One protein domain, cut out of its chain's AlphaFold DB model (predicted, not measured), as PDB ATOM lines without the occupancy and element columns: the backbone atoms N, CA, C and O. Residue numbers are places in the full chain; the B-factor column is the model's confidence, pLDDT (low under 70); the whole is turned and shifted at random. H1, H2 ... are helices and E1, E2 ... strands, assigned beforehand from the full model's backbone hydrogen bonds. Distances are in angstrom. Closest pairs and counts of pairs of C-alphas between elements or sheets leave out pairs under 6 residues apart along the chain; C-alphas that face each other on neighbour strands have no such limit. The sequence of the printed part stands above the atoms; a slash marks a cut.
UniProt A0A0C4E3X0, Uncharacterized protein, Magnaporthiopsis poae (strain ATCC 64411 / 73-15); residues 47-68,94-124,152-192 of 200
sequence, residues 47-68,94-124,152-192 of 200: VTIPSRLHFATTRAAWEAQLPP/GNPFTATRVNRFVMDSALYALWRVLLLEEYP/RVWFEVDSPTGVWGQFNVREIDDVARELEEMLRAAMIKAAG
ATOM      1  N   VAL A  47      17.552  24.655  -9.120       84.69
ATOM      2  CA  VAL A  47      16.942  25.780  -9.827       84.69
ATOM      3  C   VAL A  47      18.044  26.658 -10.399       84.69
ATOM      4  O   VAL A  47      18.988  27.027  -9.701       84.69
ATOM      5  N   THR A  48      17.890  27.017 -11.673       87.44
ATOM      6  CA  THR A  48      18.827  27.884 -12.389       87.44
ATOM      7  C   THR A  48      18.193  29.236 -12.686       87.44
ATOM      8  O   THR A  48      17.093  29.296 -13.237       87.44
ATOM      9  N   ILE A  49      18.895  30.330 -12.374       86.19
ATOM     10  CA  ILE A  49      18.445  31.699 -12.669       86.19
ATOM     11  C   ILE A  49      19.514  32.408 -13.510       86.19
ATOM     12  O   ILE A  49      20.581  32.723 -12.982       86.19
ATOM     13  N   PRO A  50      19.268  32.683 -14.805       88.19
ATOM     14  CA  PRO A  50      20.233  33.390 -15.637       88.19
ATOM     15  C   PRO A  50      20.349  34.860 -15.219       88.19
ATOM     16  O   PRO A  50      19.345  35.510 -14.919       88.19
ATOM     17  N   SER A  51      21.573  35.384 -15.246       86.00
ATOM     18  CA  SER A  51      21.883  36.794 -15.025       86.00
ATOM     19  C   SER A  51      22.020  37.538 -16.349       86.00
ATOM     20  O   SER A  51      22.584  37.025 -17.316       86.00
ATOM     21  N   ARG A  52      21.510  38.775 -16.384       86.31
ATOM     22  CA  ARG A  52      21.759  39.732 -17.477       86.31
ATOM     23  C   ARG A  52      23.054  40.521 -17.267       86.31
ATOM     24  O   ARG A  52      23.482  41.251 -18.156       86.31
ATOM     25  N   LEU A  53      23.641  40.412 -16.078       85.75
ATOM     26  CA  LEU A  53      24.826  41.147 -15.663       85.75
ATOM     27  C   LEU A  53      26.077  40.272 -15.787       85.75
ATOM     28  O   LEU A  53      26.019  39.043 -15.788       85.75
ATOM     29  N   HIS A  54      27.236  40.924 -15.831       85.50
ATOM     30  CA  HIS A  54      28.526  40.242 -15.774       85.50
ATOM     31  C   HIS A  54      28.742  39.612 -14.393       85.50
ATOM     32  O   HIS A  54      28.131  40.033 -13.405       85.50
ATOM     33  N   PHE A  55      29.638  38.626 -14.306       83.69
ATOM     34  CA  PHE A  55      29.847  37.846 -13.086       83.69
ATOM     35  C   PHE A  55      30.152  38.724 -11.866       83.69
ATOM     36  O   PHE A  55      29.469  38.623 -10.851       83.69
ATOM     37  N   ALA A  56      31.119  39.641 -11.980       81.94
ATOM     38  CA  ALA A  56      31.519  40.514 -10.874       81.94
ATOM     39  C   ALA A  56      30.369  41.415 -10.386       81.94
ATOM     40  O   ALA A  56      30.177  41.578  -9.185       81.94
ATOM     41  N   THR A  57      29.569  41.953 -11.310       86.75
ATOM     42  CA  THR A  57      28.417  42.804 -10.979       86.75
ATOM     43  C   THR A  57      27.290  41.995 -10.342       86.75
ATOM     44  O   THR A  57      26.729  42.422  -9.339       86.75
ATOM     45  N   THR A  58      26.998  40.806 -10.882       85.00
ATOM     46  CA  THR A  58      26.001  39.878 -10.322       85.00
ATOM     47  C   THR A  58      26.389  39.466  -8.903       85.00
ATOM     48  O   THR A  58      25.558  39.477  -8.000       85.00
ATOM     49  N   ARG A  59      27.673  39.154  -8.692       83.62
ATOM     50  CA  ARG A  59      28.229  38.805  -7.385       83.62
ATOM     51  C   ARG A  59      28.077  39.947  -6.386       83.62
ATOM     52  O   ARG A  59      27.543  39.720  -5.310       83.62
ATOM     53  N   ALA A  60      28.499  41.156  -6.745       83.12
ATOM     54  CA  ALA A  60      28.387  42.313  -5.861       83.12
ATOM     55  C   ALA A  60      26.919  42.631  -5.515       83.12
ATOM     56  O   ALA A  60      26.601  42.913  -4.363       83.12
ATOM     57  N   ALA A  61      26.010  42.532  -6.491       86.62
ATOM     58  CA  ALA A  61      24.577  42.736  -6.274       86.62
ATOM     59  C   ALA A  61      23.932  41.634  -5.415       86.62
ATOM     60  O   ALA A  61      22.955  41.894  -4.713       86.62
ATOM     61  N   TRP A  62      24.458  40.409  -5.470       87.38
ATOM     62  CA  TRP A  62      24.061  39.316  -4.584       87.38
ATOM     63  C   TRP A  62      24.575  39.531  -3.160       87.38
ATOM     64  O   TRP A  62      23.790  39.512  -2.219       87.38
ATOM     65  N   GLU A  63      25.869  39.814  -3.001       82.12
ATOM     66  CA  GLU A  63      26.501  40.067  -1.701       82.12
ATOM     67  C   GLU A  63      25.863  41.261  -0.976       82.12
ATOM     68  O   GLU A  63      25.663  41.198   0.231       82.12
ATOM     69  N   ALA A  64      25.451  42.307  -1.700       83.12
ATOM     70  CA  ALA A  64      24.737  43.454  -1.130       83.12
ATOM     71  C   ALA A  64      23.327  43.124  -0.598       83.12
ATOM     72  O   ALA A  64      22.759  43.908   0.159       83.12
ATOM     73  N   GLN A  65      22.740  42.002  -1.023       79.56
ATOM     74  CA  GLN A  65      21.438  41.534  -0.544       79.56
ATOM     75  C   GLN A  65      21.548  40.533   0.597       79.56
ATOM     76  O   GLN A  65      20.563  40.311   1.303       79.56
ATOM     77  N   LEU A  66      22.722  39.929   0.782       72.69
ATOM     78  CA  LEU A  66      22.961  39.088   1.939       72.69
ATOM     79  C   LEU A  66      22.969  39.982   3.182       72.69
ATOM     80  O   LEU A  66      23.687  40.988   3.203       72.69
ATOM     81  N   PRO A  67      22.182  39.650   4.219       64.38
ATOM     82  CA  PRO A  67      22.306  40.355   5.478       64.38
ATOM     83  C   PRO A  67      23.765  40.235   5.949       64.38
ATOM     84  O   PRO A  67      24.360  39.157   5.826       64.38
ATOM     85  N   PRO A  68      24.374  41.320   6.458       61.97
ATOM     86  CA  PRO A  68      25.684  41.211   7.080       61.97
ATOM     87  C   PRO A  68      25.597  40.174   8.200       61.97
ATOM     88  O   PRO A  68      24.571  40.094   8.876       61.97
ATOM     89  N   GLY A  94      19.578  32.016   5.574       50.97
ATOM     90  CA  GLY A  94      20.542  30.951   5.889       50.97
ATOM     91  C   GLY A  94      20.910  30.843   7.376       50.97
ATOM     92  O   GLY A  94      21.965  30.308   7.706       50.97
ATOM     93  N   ASN A  95      20.051  31.339   8.275       55.25
ATOM     94  CA  ASN A  95      20.281  31.308   9.720       55.25
ATOM     95  C   ASN A  95      20.337  29.865  10.279       55.25
ATOM     96  O   ASN A  95      19.464  29.053   9.938       55.25
ATOM     97  N   PRO A  96      21.224  29.554  11.248       54.38
ATOM     98  CA  PRO A  96      21.033  28.430  12.173       54.38
ATOM     99  C   PRO A  96      19.629  28.367  12.810       54.38
ATOM    100  O   PRO A  96      19.221  27.306  13.271       54.38
ATOM    101  N   PHE A  97      18.840  29.442  12.812       51.69
ATOM    102  CA  PHE A  97      17.433  29.457  13.214       51.69
ATOM    103  C   PHE A  97      16.493  28.771  12.234       51.69
ATOM    104  O   PHE A  97      15.604  28.057  12.685       51.69
ATOM    105  N   THR A  98      16.667  28.939  10.920       60.44
ATOM    106  CA  THR A  98      15.880  28.174   9.944       60.44
ATOM    107  C   THR A  98      16.211  26.694  10.106       60.44
ATOM    108  O   THR A  98      15.303  25.876  10.208       60.44
ATOM    109  N   ALA A  99      17.497  26.372  10.294       62.81
ATOM    110  CA  ALA A  99      17.934  25.029  10.675       62.81
ATOM    111  C   ALA A  99      17.256  24.558  11.975       62.81
ATOM    112  O   ALA A  99      16.688  23.478  12.025       62.81
ATOM    113  N   THR A 100      17.231  25.389  13.019       60.22
ATOM    114  CA  THR A 100      16.618  25.059  14.320       60.22
ATOM    115  C   THR A 100      15.096  24.894  14.225       60.22
ATOM    116  O   THR A 100      14.536  24.016  14.881       60.22
ATOM    117  N   ARG A 101      14.412  25.704  13.402       65.94
ATOM    118  CA  ARG A 101      12.968  25.603  13.149       65.94
ATOM    119  C   ARG A 101      12.631  24.262  12.510       65.94
ATOM    120  O   ARG A 101      11.693  23.627  12.972       65.94
ATOM    121  N   VAL A 102      13.398  23.821  11.515       64.44
ATOM    122  CA  VAL A 102      13.164  22.537  10.833       64.44
ATOM    123  C   VAL A 102      13.614  21.350  11.696       64.44
ATOM    124  O   VAL A 102      12.863  20.384  11.841       64.44
ATOM    125  N   ASN A 103      14.743  21.470  12.404       71.44
ATOM    126  CA  ASN A 103      15.250  20.448  13.333       71.44
ATOM    127  C   ASN A 103      14.283  20.132  14.478       71.44
ATOM    128  O   ASN A 103      14.324  19.032  15.027       71.44
ATOM    129  N   ARG A 104      13.407  21.076  14.852       68.69
ATOM    130  CA  ARG A 104      12.352  20.832  15.848       68.69
ATOM    131  C   ARG A 104      11.382  19.734  15.410       68.69
ATOM    132  O   ARG A 104      10.802  19.076  16.271       68.69
ATOM    133  N   PHE A 105      11.188  19.569  14.105       69.69
ATOM    134  CA  PHE A 105      10.251  18.607  13.540       69.69
ATOM    135  C   PHE A 105      10.963  17.329  13.092       69.69
ATOM    136  O   PHE A 105      10.485  16.239  13.392       69.69
ATOM    137  N   VAL A 106      12.127  17.448  12.438       70.69
ATOM    138  CA  VAL A 106      12.922  16.299  11.973       70.69
ATOM    139  C   VAL A 106      14.409  16.581  12.177       70.69
ATOM    140  O   VAL A 106      14.979  17.427  11.493       70.69
ATOM    141  N   MET A 107      15.064  15.861  13.090       70.88
ATOM    142  CA  MET A 107      16.485  16.086  13.401       70.88
ATOM    143  C   MET A 107      17.408  15.801  12.200       70.88
ATOM    144  O   MET A 107      18.398  16.503  12.012       70.88
ATOM    145  N   ASP A 108      17.053  14.840  11.342       66.44
ATOM    146  CA  ASP A 108      17.839  14.473  10.150       66.44
ATOM    147  C   ASP A 108      17.897  15.596   9.097       66.44
ATOM    148  O   ASP A 108      18.818  15.646   8.280       66.44
ATOM    149  N   SER A 109      16.966  16.559   9.149       61.88
ATOM    150  CA  SER A 109      16.973  17.736   8.269       61.88
ATOM    151  C   SER A 109      18.169  18.667   8.514       61.88
ATOM    152  O   SER A 109      18.575  19.397   7.605       61.88
ATOM    153  N   ALA A 110      18.795  18.592   9.699       64.38
ATOM    154  CA  ALA A 110      19.958  19.393  10.084       64.38
ATOM    155  C   ALA A 110      21.139  19.211   9.126       64.38
ATOM    156  O   ALA A 110      21.902  20.150   8.887       64.38
ATOM    157  N   LEU A 111      21.272  18.009   8.557       63.62
ATOM    158  CA  LEU A 111      22.327  17.655   7.610       63.62
ATOM    159  C   LEU A 111      22.222  18.437   6.288       63.62
ATOM    160  O   LEU A 111      23.194  18.497   5.538       63.62
ATOM    161  N   TYR A 112      21.074  19.075   6.031       64.56
ATOM    162  CA  TYR A 112      20.758  19.796   4.794       64.56
ATOM    163  C   TYR A 112      20.441  21.275   5.025       64.56
ATOM    164  O   TYR A 112      19.960  21.954   4.125       64.56
ATOM    165  N   ALA A 113      20.725  21.800   6.218       58.75
ATOM    166  CA  ALA A 113      20.483  23.205   6.541       58.75
ATOM    167  C   ALA A 113      21.491  24.181   5.897       58.75
ATOM    168  O   ALA A 113      21.271  25.393   5.899       58.75
ATOM    169  N   LEU A 114      22.606  23.671   5.363       60.47
ATOM    170  CA  LEU A 114      23.609  24.457   4.645       60.47
ATOM    171  C   LEU A 114      23.175  24.646   3.191       60.47
ATOM    172  O   LEU A 114      23.411  23.796   2.335       60.47
ATOM    173  N   TRP A 115      22.549  25.785   2.916       70.38
ATOM    174  CA  TRP A 115      22.073  26.116   1.579       70.38
ATOM    175  C   TRP A 115      23.211  26.431   0.625       70.38
ATOM    176  O   TRP A 115      24.035  27.317   0.868       70.38
ATOM    177  N   ARG A 116      23.222  25.729  -0.505       73.94
ATOM    178  CA  ARG A 116      24.191  25.948  -1.566       73.94
ATOM    179  C   ARG A 116      23.609  26.887  -2.616       73.94
ATOM    180  O   ARG A 116      22.694  26.522  -3.345       73.94
ATOM    181  N   VAL A 117      24.209  28.067  -2.731       79.94
ATOM    182  CA  VAL A 117      24.016  28.977  -3.865       79.94
ATOM    183  C   VAL A 117      25.338  29.068  -4.612       79.94
ATOM    184  O   VAL A 117      26.360  29.451  -4.042       79.94
ATOM    185  N   LEU A 118      25.332  28.700  -5.888       81.12
ATOM    186  CA  LEU A 118      26.473  28.854  -6.779       81.12
ATOM    187  C   LEU A 118      26.193  29.981  -7.755       81.12
ATOM    188  O   LEU A 118      25.143  29.998  -8.389       81.12
ATOM    189  N   LEU A 119      27.160  30.872  -7.933       83.81
ATOM    190  CA  LEU A 119      27.204  31.766  -9.080       83.81
ATOM    191  C   LEU A 119      28.213  31.194 -10.075       83.81
ATOM    192  O   LEU A 119      29.373  30.972  -9.724       83.81
ATOM    193  N   LEU A 120      27.766  30.937 -11.297       81.94
ATOM    194  CA  LEU A 120      28.542  30.279 -12.342       81.94
ATOM    195  C   LEU A 120      28.700  31.204 -13.551       81.94
ATOM    196  O   LEU A 120      27.826  32.021 -13.844       81.94
ATOM    197  N   GLU A 121      29.827  31.067 -14.250       83.25
ATOM    198  CA  GLU A 121      30.126  31.759 -15.506       83.25
ATOM    199  C   GLU A 121      30.591  30.735 -16.552       83.25
ATOM    200  O   GLU A 121      31.551  29.993 -16.334       83.25
ATOM    201  N   GLU A 122      29.913  30.676 -17.699       80.25
ATOM    202  CA  GLU A 122      30.323  29.848 -18.832       80.25
ATOM    203  C   GLU A 122      31.410  30.564 -19.630       80.25
ATOM    204  O   GLU A 122      31.192  31.620 -20.233       80.25
ATOM    205  N   TYR A 123      32.581  29.933 -19.682       65.69
ATOM    206  CA  TYR A 123      33.626  30.297 -20.629       65.69
ATOM    207  C   TYR A 123      33.325  29.671 -21.995       65.69
ATOM    208  O   TYR A 123      33.134  28.453 -22.053       65.69
ATOM    209  N   PRO A 124      33.353  30.445 -23.098       63.00
ATOM    210  CA  PRO A 124      33.158  29.905 -24.439       63.00
ATOM    211  C   PRO A 124      34.085  28.711 -24.716       63.00
ATOM    212  O   PRO A 124      35.284  28.758 -24.429       63.00
ATOM    213  N   ARG A 152      28.089  33.748 -20.334       83.62
ATOM    214  CA  ARG A 152      26.786  33.455 -19.738       83.62
ATOM    215  C   ARG A 152      26.975  33.325 -18.232       83.62
ATOM    216  O   ARG A 152      27.851  32.583 -17.805       83.62
ATOM    217  N   VAL A 153      26.171  34.025 -17.442       85.31
ATOM    218  CA  VAL A 153      26.240  33.998 -15.974       85.31
ATOM    219  C   VAL A 153      24.902  33.515 -15.433       85.31
ATOM    220  O   VAL A 153      23.859  33.933 -15.933       85.31
ATOM    221  N   TRP A 154      24.900  32.630 -14.440       88.62
ATOM    222  CA  TRP A 154      23.669  32.166 -13.793       88.62
ATOM    223  C   TRP A 154      23.903  31.736 -12.349       88.62
ATOM    224  O   TRP A 154      25.009  31.352 -11.968       88.62
ATOM    225  N   PHE A 155      22.837  31.779 -11.559       86.31
ATOM    226  CA  PHE A 155      22.777  31.120 -10.264       86.31
ATOM    227  C   PHE A 155      22.325  29.673 -10.423       86.31
ATOM    228  O   PHE A 155      21.444  29.399 -11.235       86.31
ATOM    229  N   GLU A 156      22.884  28.781  -9.616       85.06
ATOM    230  CA  GLU A 156      22.385  27.429  -9.378       85.06
ATOM    231  C   GLU A 156      22.163  27.270  -7.871       85.06
ATOM    232  O   GLU A 156      23.089  27.469  -7.080       85.06
ATOM    233  N   VAL A 157      20.933  26.955  -7.476       82.69
ATOM    234  CA  VAL A 157      20.536  26.795  -6.074       82.69
ATOM    235  C   VAL A 157      19.786  25.485  -5.883       82.69
ATOM    236  O   VAL A 157      19.004  25.080  -6.746       82.69
ATOM    237  N   ASP A 158      20.007  24.832  -4.750       83.69
ATOM    238  CA  ASP A 158      19.197  23.685  -4.348       83.69
ATOM    239  C   ASP A 158      17.828  24.186  -3.847       83.69
ATOM    240  O   ASP A 158      17.759  25.097  -3.025       83.69
ATOM    241  N   SER A 159      16.731  23.626  -4.361       84.50
ATOM    242  CA  SER A 159      15.360  24.007  -4.000       84.50
ATOM    243  C   SER A 159      15.029  23.513  -2.589       84.50
ATOM    244  O   SER A 159      15.006  22.295  -2.365       84.50
ATOM    245  N   PRO A 160      14.714  24.423  -1.647       82.25
ATOM    246  CA  PRO A 160      14.281  24.041  -0.313       82.25
ATOM    247  C   PRO A 160      13.049  23.146  -0.338       82.25
ATOM    248  O   PRO A 160      13.020  22.145   0.367       82.25
ATOM    249  N   THR A 161      12.056  23.447  -1.179       84.19
ATOM    250  CA  THR A 161      10.845  22.618  -1.278       84.19
ATOM    251  C   THR A 161      11.142  21.232  -1.851       84.19
ATOM    252  O   THR A 161      10.550  20.254  -1.402       84.19
ATOM    253  N   GLY A 162      12.107  21.105  -2.766       82.25
ATOM    254  CA  GLY A 162      12.567  19.804  -3.258       82.25
ATOM    255  C   GLY A 162      13.268  18.961  -2.188       82.25
ATOM    256  O   GLY A 162      12.994  17.770  -2.069       82.25
ATOM    257  N   VAL A 163      14.148  19.580  -1.394       80.00
ATOM    258  CA  VAL A 163      14.953  18.885  -0.372       80.00
ATOM    259  C   VAL A 163      14.172  18.634   0.915       80.00
ATOM    260  O   VAL A 163      14.398  17.637   1.591       80.00
ATOM    261  N   TRP A 164      13.262  19.519   1.301       80.19
ATOM    262  CA  TRP A 164      12.524  19.396   2.555       80.19
ATOM    263  C   TRP A 164      11.114  18.826   2.380       80.19
ATOM    264  O   TRP A 164      10.629  18.150   3.283       80.19
ATOM    265  N   GLY A 165      10.510  18.970   1.197       79.75
ATOM    266  CA  GLY A 165       9.193  18.397   0.894       79.75
ATOM    267  C   GLY A 165       9.141  16.872   0.961       79.75
ATOM    268  O   GLY A 165       8.083  16.286   1.165       79.75
ATOM    269  N   GLN A 166      10.293  16.205   0.870       80.25
ATOM    270  CA  GLN A 166      10.384  14.752   1.031       80.25
ATOM    271  C   GLN A 166      10.150  14.266   2.471       80.25
ATOM    272  O   GLN A 166       9.935  13.074   2.662       80.25
ATOM    273  N   PHE A 167      10.167  15.159   3.469       79.88
ATOM    274  CA  PHE A 167       9.808  14.814   4.847       79.88
ATOM    275  C   PHE A 167       8.289  14.781   5.076       79.88
ATOM    276  O   PHE A 167       7.855  14.283   6.108       79.88
ATOM    277  N   ASN A 168       7.482  15.301   4.137       82.38
ATOM    278  CA  ASN A 168       6.015  15.326   4.207       82.38
ATOM    279  C   ASN A 168       5.465  15.938   5.518       82.38
ATOM    280  O   ASN A 168       4.441  15.507   6.052       82.38
ATOM    281  N   VAL A 169       6.162  16.948   6.049       82.25
ATOM    282  CA  VAL A 169       5.754  17.703   7.240       82.25
ATOM    283  C   VAL A 169       5.336  19.099   6.803       82.25
ATOM    284  O   VAL A 169       6.161  19.895   6.357       82.25
ATOM    285  N   ARG A 170       4.059  19.432   6.995       84.38
ATOM    286  CA  ARG A 170       3.471  20.698   6.538       84.38
ATOM    287  C   ARG A 170       4.225  21.932   7.040       84.38
ATOM    288  O   ARG A 170       4.446  22.874   6.288       84.38
ATOM    289  N   GLU A 171       4.627  21.936   8.306       80.75
ATOM    290  CA  GLU A 171       5.370  23.043   8.908       80.75
ATOM    291  C   GLU A 171       6.749  23.223   8.269       80.75
ATOM    292  O   GLU A 171       7.234  24.348   8.156       80.75
ATOM    293  N   ILE A 172       7.377  22.125   7.841       79.19
ATOM    294  CA  ILE A 172       8.638  22.154   7.104       79.19
ATOM    295  C   ILE A 172       8.398  22.703   5.691       79.19
ATOM    296  O   ILE A 172       9.161  23.556   5.244       79.19
ATOM    297  N   ASP A 173       7.322  22.284   5.022       83.69
ATOM    298  CA  ASP A 173       6.972  22.746   3.672       83.69
ATOM    299  C   ASP A 173       6.697  24.249   3.618       83.69
ATOM    300  O   ASP A 173       7.095  24.930   2.670       83.69
ATOM    301  N   ASP A 174       6.030  24.787   4.640       82.19
ATOM    302  CA  ASP A 174       5.745  26.217   4.732       82.19
ATOM    303  C   ASP A 174       7.037  27.032   4.899       82.19
ATOM    304  O   ASP A 174       7.226  28.034   4.208       82.19
ATOM    305  N   VAL A 175       7.971  26.561   5.735       80.12
ATOM    306  CA  VAL A 175       9.295  27.191   5.894       80.12
ATOM    307  C   VAL A 175      10.132  27.052   4.620       80.12
ATOM    308  O   VAL A 175      10.825  27.993   4.234       80.12
ATOM    309  N   ALA A 176      10.065  25.899   3.951       82.94
ATOM    310  CA  ALA A 176      10.757  25.658   2.691       82.94
ATOM    311  C   ALA A 176      10.304  26.652   1.615       82.94
ATOM    312  O   ALA A 176      11.134  27.244   0.925       82.94
ATOM    313  N   ARG A 177       8.990  26.873   1.506       84.69
ATOM    314  CA  ARG A 177       8.389  27.794   0.539       84.69
ATOM    315  C   ARG A 177       8.767  29.244   0.816       84.69
ATOM    316  O   ARG A 177       9.215  29.929  -0.097       84.69
ATOM    317  N   GLU A 178       8.660  29.676   2.072       82.19
ATOM    318  CA  GLU A 178       9.062  31.020   2.506       82.19
ATOM    319  C   GLU A 178      10.532  31.296   2.148       82.19
ATOM    320  O   GLU A 178      10.861  32.310   1.529       82.19
ATOM    321  N   LEU A 179      11.423  30.353   2.466       79.62
ATOM    322  CA  LEU A 179      12.840  30.484   2.154       79.62
ATOM    323  C   LEU A 179      13.106  30.501   0.643       79.62
ATOM    324  O   LEU A 179      13.928  31.289   0.170       79.62
ATOM    325  N   GLU A 180      12.436  29.637  -0.116       85.25
ATOM    326  CA  GLU A 180      12.589  29.577  -1.568       85.25
ATOM    327  C   GLU A 180      12.147  30.883  -2.239       85.25
ATOM    328  O   GLU A 180      12.848  31.387  -3.119       85.25
ATOM    329  N   GLU A 181      11.037  31.472  -1.790       84.75
ATOM    330  CA  GLU A 181      10.555  32.774  -2.257       84.75
ATOM    331  C   GLU A 181      11.565  33.888  -1.961       84.75
ATOM    332  O   GLU A 181      11.918  34.653  -2.866       84.75
ATOM    333  N   MET A 182      12.098  33.945  -0.736       81.75
ATOM    334  CA  MET A 182      13.114  34.930  -0.351       81.75
ATOM    335  C   MET A 182      14.397  34.798  -1.184       81.75
ATOM    336  O   MET A 182      14.890  35.792  -1.726       81.75
ATOM    337  N   LEU A 183      14.932  33.578  -1.319       82.56
ATOM    338  CA  LEU A 183      16.146  33.315  -2.100       82.56
ATOM    339  C   LEU A 183      15.939  33.665  -3.573       82.56
ATOM    340  O   LEU A 183      16.773  34.346  -4.177       82.56
ATOM    341  N   ARG A 184      14.814  33.238  -4.153       85.62
ATOM    342  CA  ARG A 184      14.459  33.531  -5.544       85.62
ATOM    343  C   ARG A 184      14.346  35.031  -5.783       85.62
ATOM    344  O   ARG A 184      14.930  35.518  -6.751       85.62
ATOM    345  N   ALA A 185      13.638  35.759  -4.921       84.94
ATOM    346  CA  ALA A 185      13.493  37.207  -5.037       84.94
ATOM    347  C   ALA A 185      14.860  37.906  -5.018       84.94
ATOM    348  O   ALA A 185      15.151  38.730  -5.893       84.94
ATOM    349  N   ALA A 186      15.732  37.512  -4.087       85.75
ATOM    350  CA  ALA A 186      17.058  38.099  -3.968       85.75
ATOM    351  C   ALA A 186      17.948  37.804  -5.193       85.75
ATOM    352  O   ALA A 186      18.614  38.698  -5.727       85.75
ATOM    353  N   MET A 187      17.914  36.573  -5.714       87.88
ATOM    354  CA  MET A 187      18.670  36.199  -6.914       87.88
ATOM    355  C   MET A 187      18.141  36.879  -8.183       87.88
ATOM    356  O   MET A 187      18.944  37.338  -8.990       87.88
ATOM    357  N   ILE A 188      16.820  37.000  -8.368       89.56
ATOM    358  CA  ILE A 188      16.216  37.718  -9.510       89.56
ATOM    359  C   ILE A 188      16.655  39.182  -9.516       89.56
ATOM    360  O   ILE A 188      17.038  39.723 -10.560       89.56
ATOM    361  N   LYS A 189      16.649  39.813  -8.340       87.19
ATOM    362  CA  LYS A 189      17.131  41.181  -8.172       87.19
ATOM    363  C   LYS A 189      18.629  41.289  -8.470       87.19
ATOM    364  O   LYS A 189      19.027  42.145  -9.258       87.19
ATOM    365  N   ALA A 190      19.449  40.376  -7.940       87.69
ATOM    366  CA  ALA A 190      20.898  40.351  -8.181       87.69
ATOM    367  C   ALA A 190      21.248  40.095  -9.657       87.69
ATOM    368  O   ALA A 190      22.237  40.613 -10.167       87.69
ATOM    369  N   ALA A 191      20.416  39.320 -10.350       89.00
ATOM    370  CA  ALA A 191      20.525  39.011 -11.772       89.00
ATOM    371  C   ALA A 191      20.116  40.179 -12.694       89.00
ATOM    372  O   ALA A 191      20.224  40.055 -13.918       89.00
ATOM    373  N   GLY A 192      19.617  41.293 -12.136       87.44
ATOM    374  CA  GLY A 192      19.119  42.436 -12.902       87.44
ATOM    375  C   GLY A 192      17.817  42.140 -13.657       87.44
ATOM    376  O   GLY A 192      17.608  42.653 -14.757       87.44
TER     377      GLY A 192
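What this domain is: This is residues 47 to 68, 94 to 124 and 152 to 192 of the 200 residues of an uncharacterized protein of Magnaporthiopsis poae (strain ATCC 64411 / 73-15) (UniProt A0A0C4E3X0). A small, strongly twisted sheet of three strands has one face covered by H1 and by residues 180 to 190 of the long helix H5, while its other face is bare. H5 runs on well past the sheet, and at its far end H4 folds back along it and H2 and H3 gather, giving an elongated shape with a sheet end and a helical end. The printed part has 94 residues, with five named helices and three named strands that follow along the chain as E1, H1, H2, H3, E2, E3, H4, H5; the sheet order is E1, E3, E2, all antiparallel, and the class is mixed, helices and strands. It is only just compact, close to loose, with a radius of gyration of the C-alphas of 14.5 A and spans of 43 by 28 by 19 A.

Where its parts are: In the sheet, E1 is residues 47 to 51, 13.1 A long, from C-alpha 47 at (16.942, 25.780, -9.827). E3 is residues 152 to 158, 19.7 A, and E2 is residues 117 to 122, 16.3 A. H5 is residues 170 to 190, 30.1 A, from C-alpha 170 at (3.471, 20.698, 6.538) to C-alpha 190 at (20.898, 40.351, -8.181). H1 is residues 55 to 63, H4 160 to 167, H2 96 to 103 and H3 107 to 112.

How they stand to each other: E3, the inner strand, is antiparallel to E1 at 153 degrees, with N 49 and O 155 2.9 A apart, within hydrogen-bond range. E3 and E2 are antiparallel at 154 degrees, with N 120 and O 154 at 2.9 A. H1 and H5 lie on the same face of the sheet, two layers in all, helices on one face of a sheet. H1 has a height over the sheet of 8.9 A and lies over E3; H5 has a height of 11.0 A and lies over E1 and E3. Both run along the strands, at 24 and 12 degrees to E3 on the local plane. H5 is the hub, touching three helices. With residues 186 to 190 alone it touches H1 at a steep tilt of 48 degrees, opposite ways; the closest C-alphas, of Ala 61 and Ala 190, are 4.8 A apart. H4 and H5 form a helical hairpin at a shallow tilt of 12 degrees, opposite ways; the closest C-alphas, of Pro 160 and Ala 176, are 4.9 A apart. H2 and H5 only just touch, with 3 pairs of C-alphas within 8 A, the closest those of Val 102 and Ile 172 at 5.9 A. H3 touches H2, the closest C-alphas being those of Asn 103 and Ala 110 at 5.8 A. Every O i to N i+4 pair is within hydrogen-bond range in H1, H2 and H5; in H4 it is 2 of 4, and in H3 0 of 2, beside 3 of 3 O i to N i+3 pairs.

The domain as a whole: The two C-alphas farthest apart, those of Arg 104 and Pro 124, are 46.2 A apart. Residues 69 to 93 and 125 to 151 are not printed, with gaps of 11.5 A and 8.7 A between the C-alphas at the cuts. The links printed whole are tight. Mean pLDDT of the printed part is 77.9, and 22 residues are under 70, among them 94 to 102 and 108 to 114.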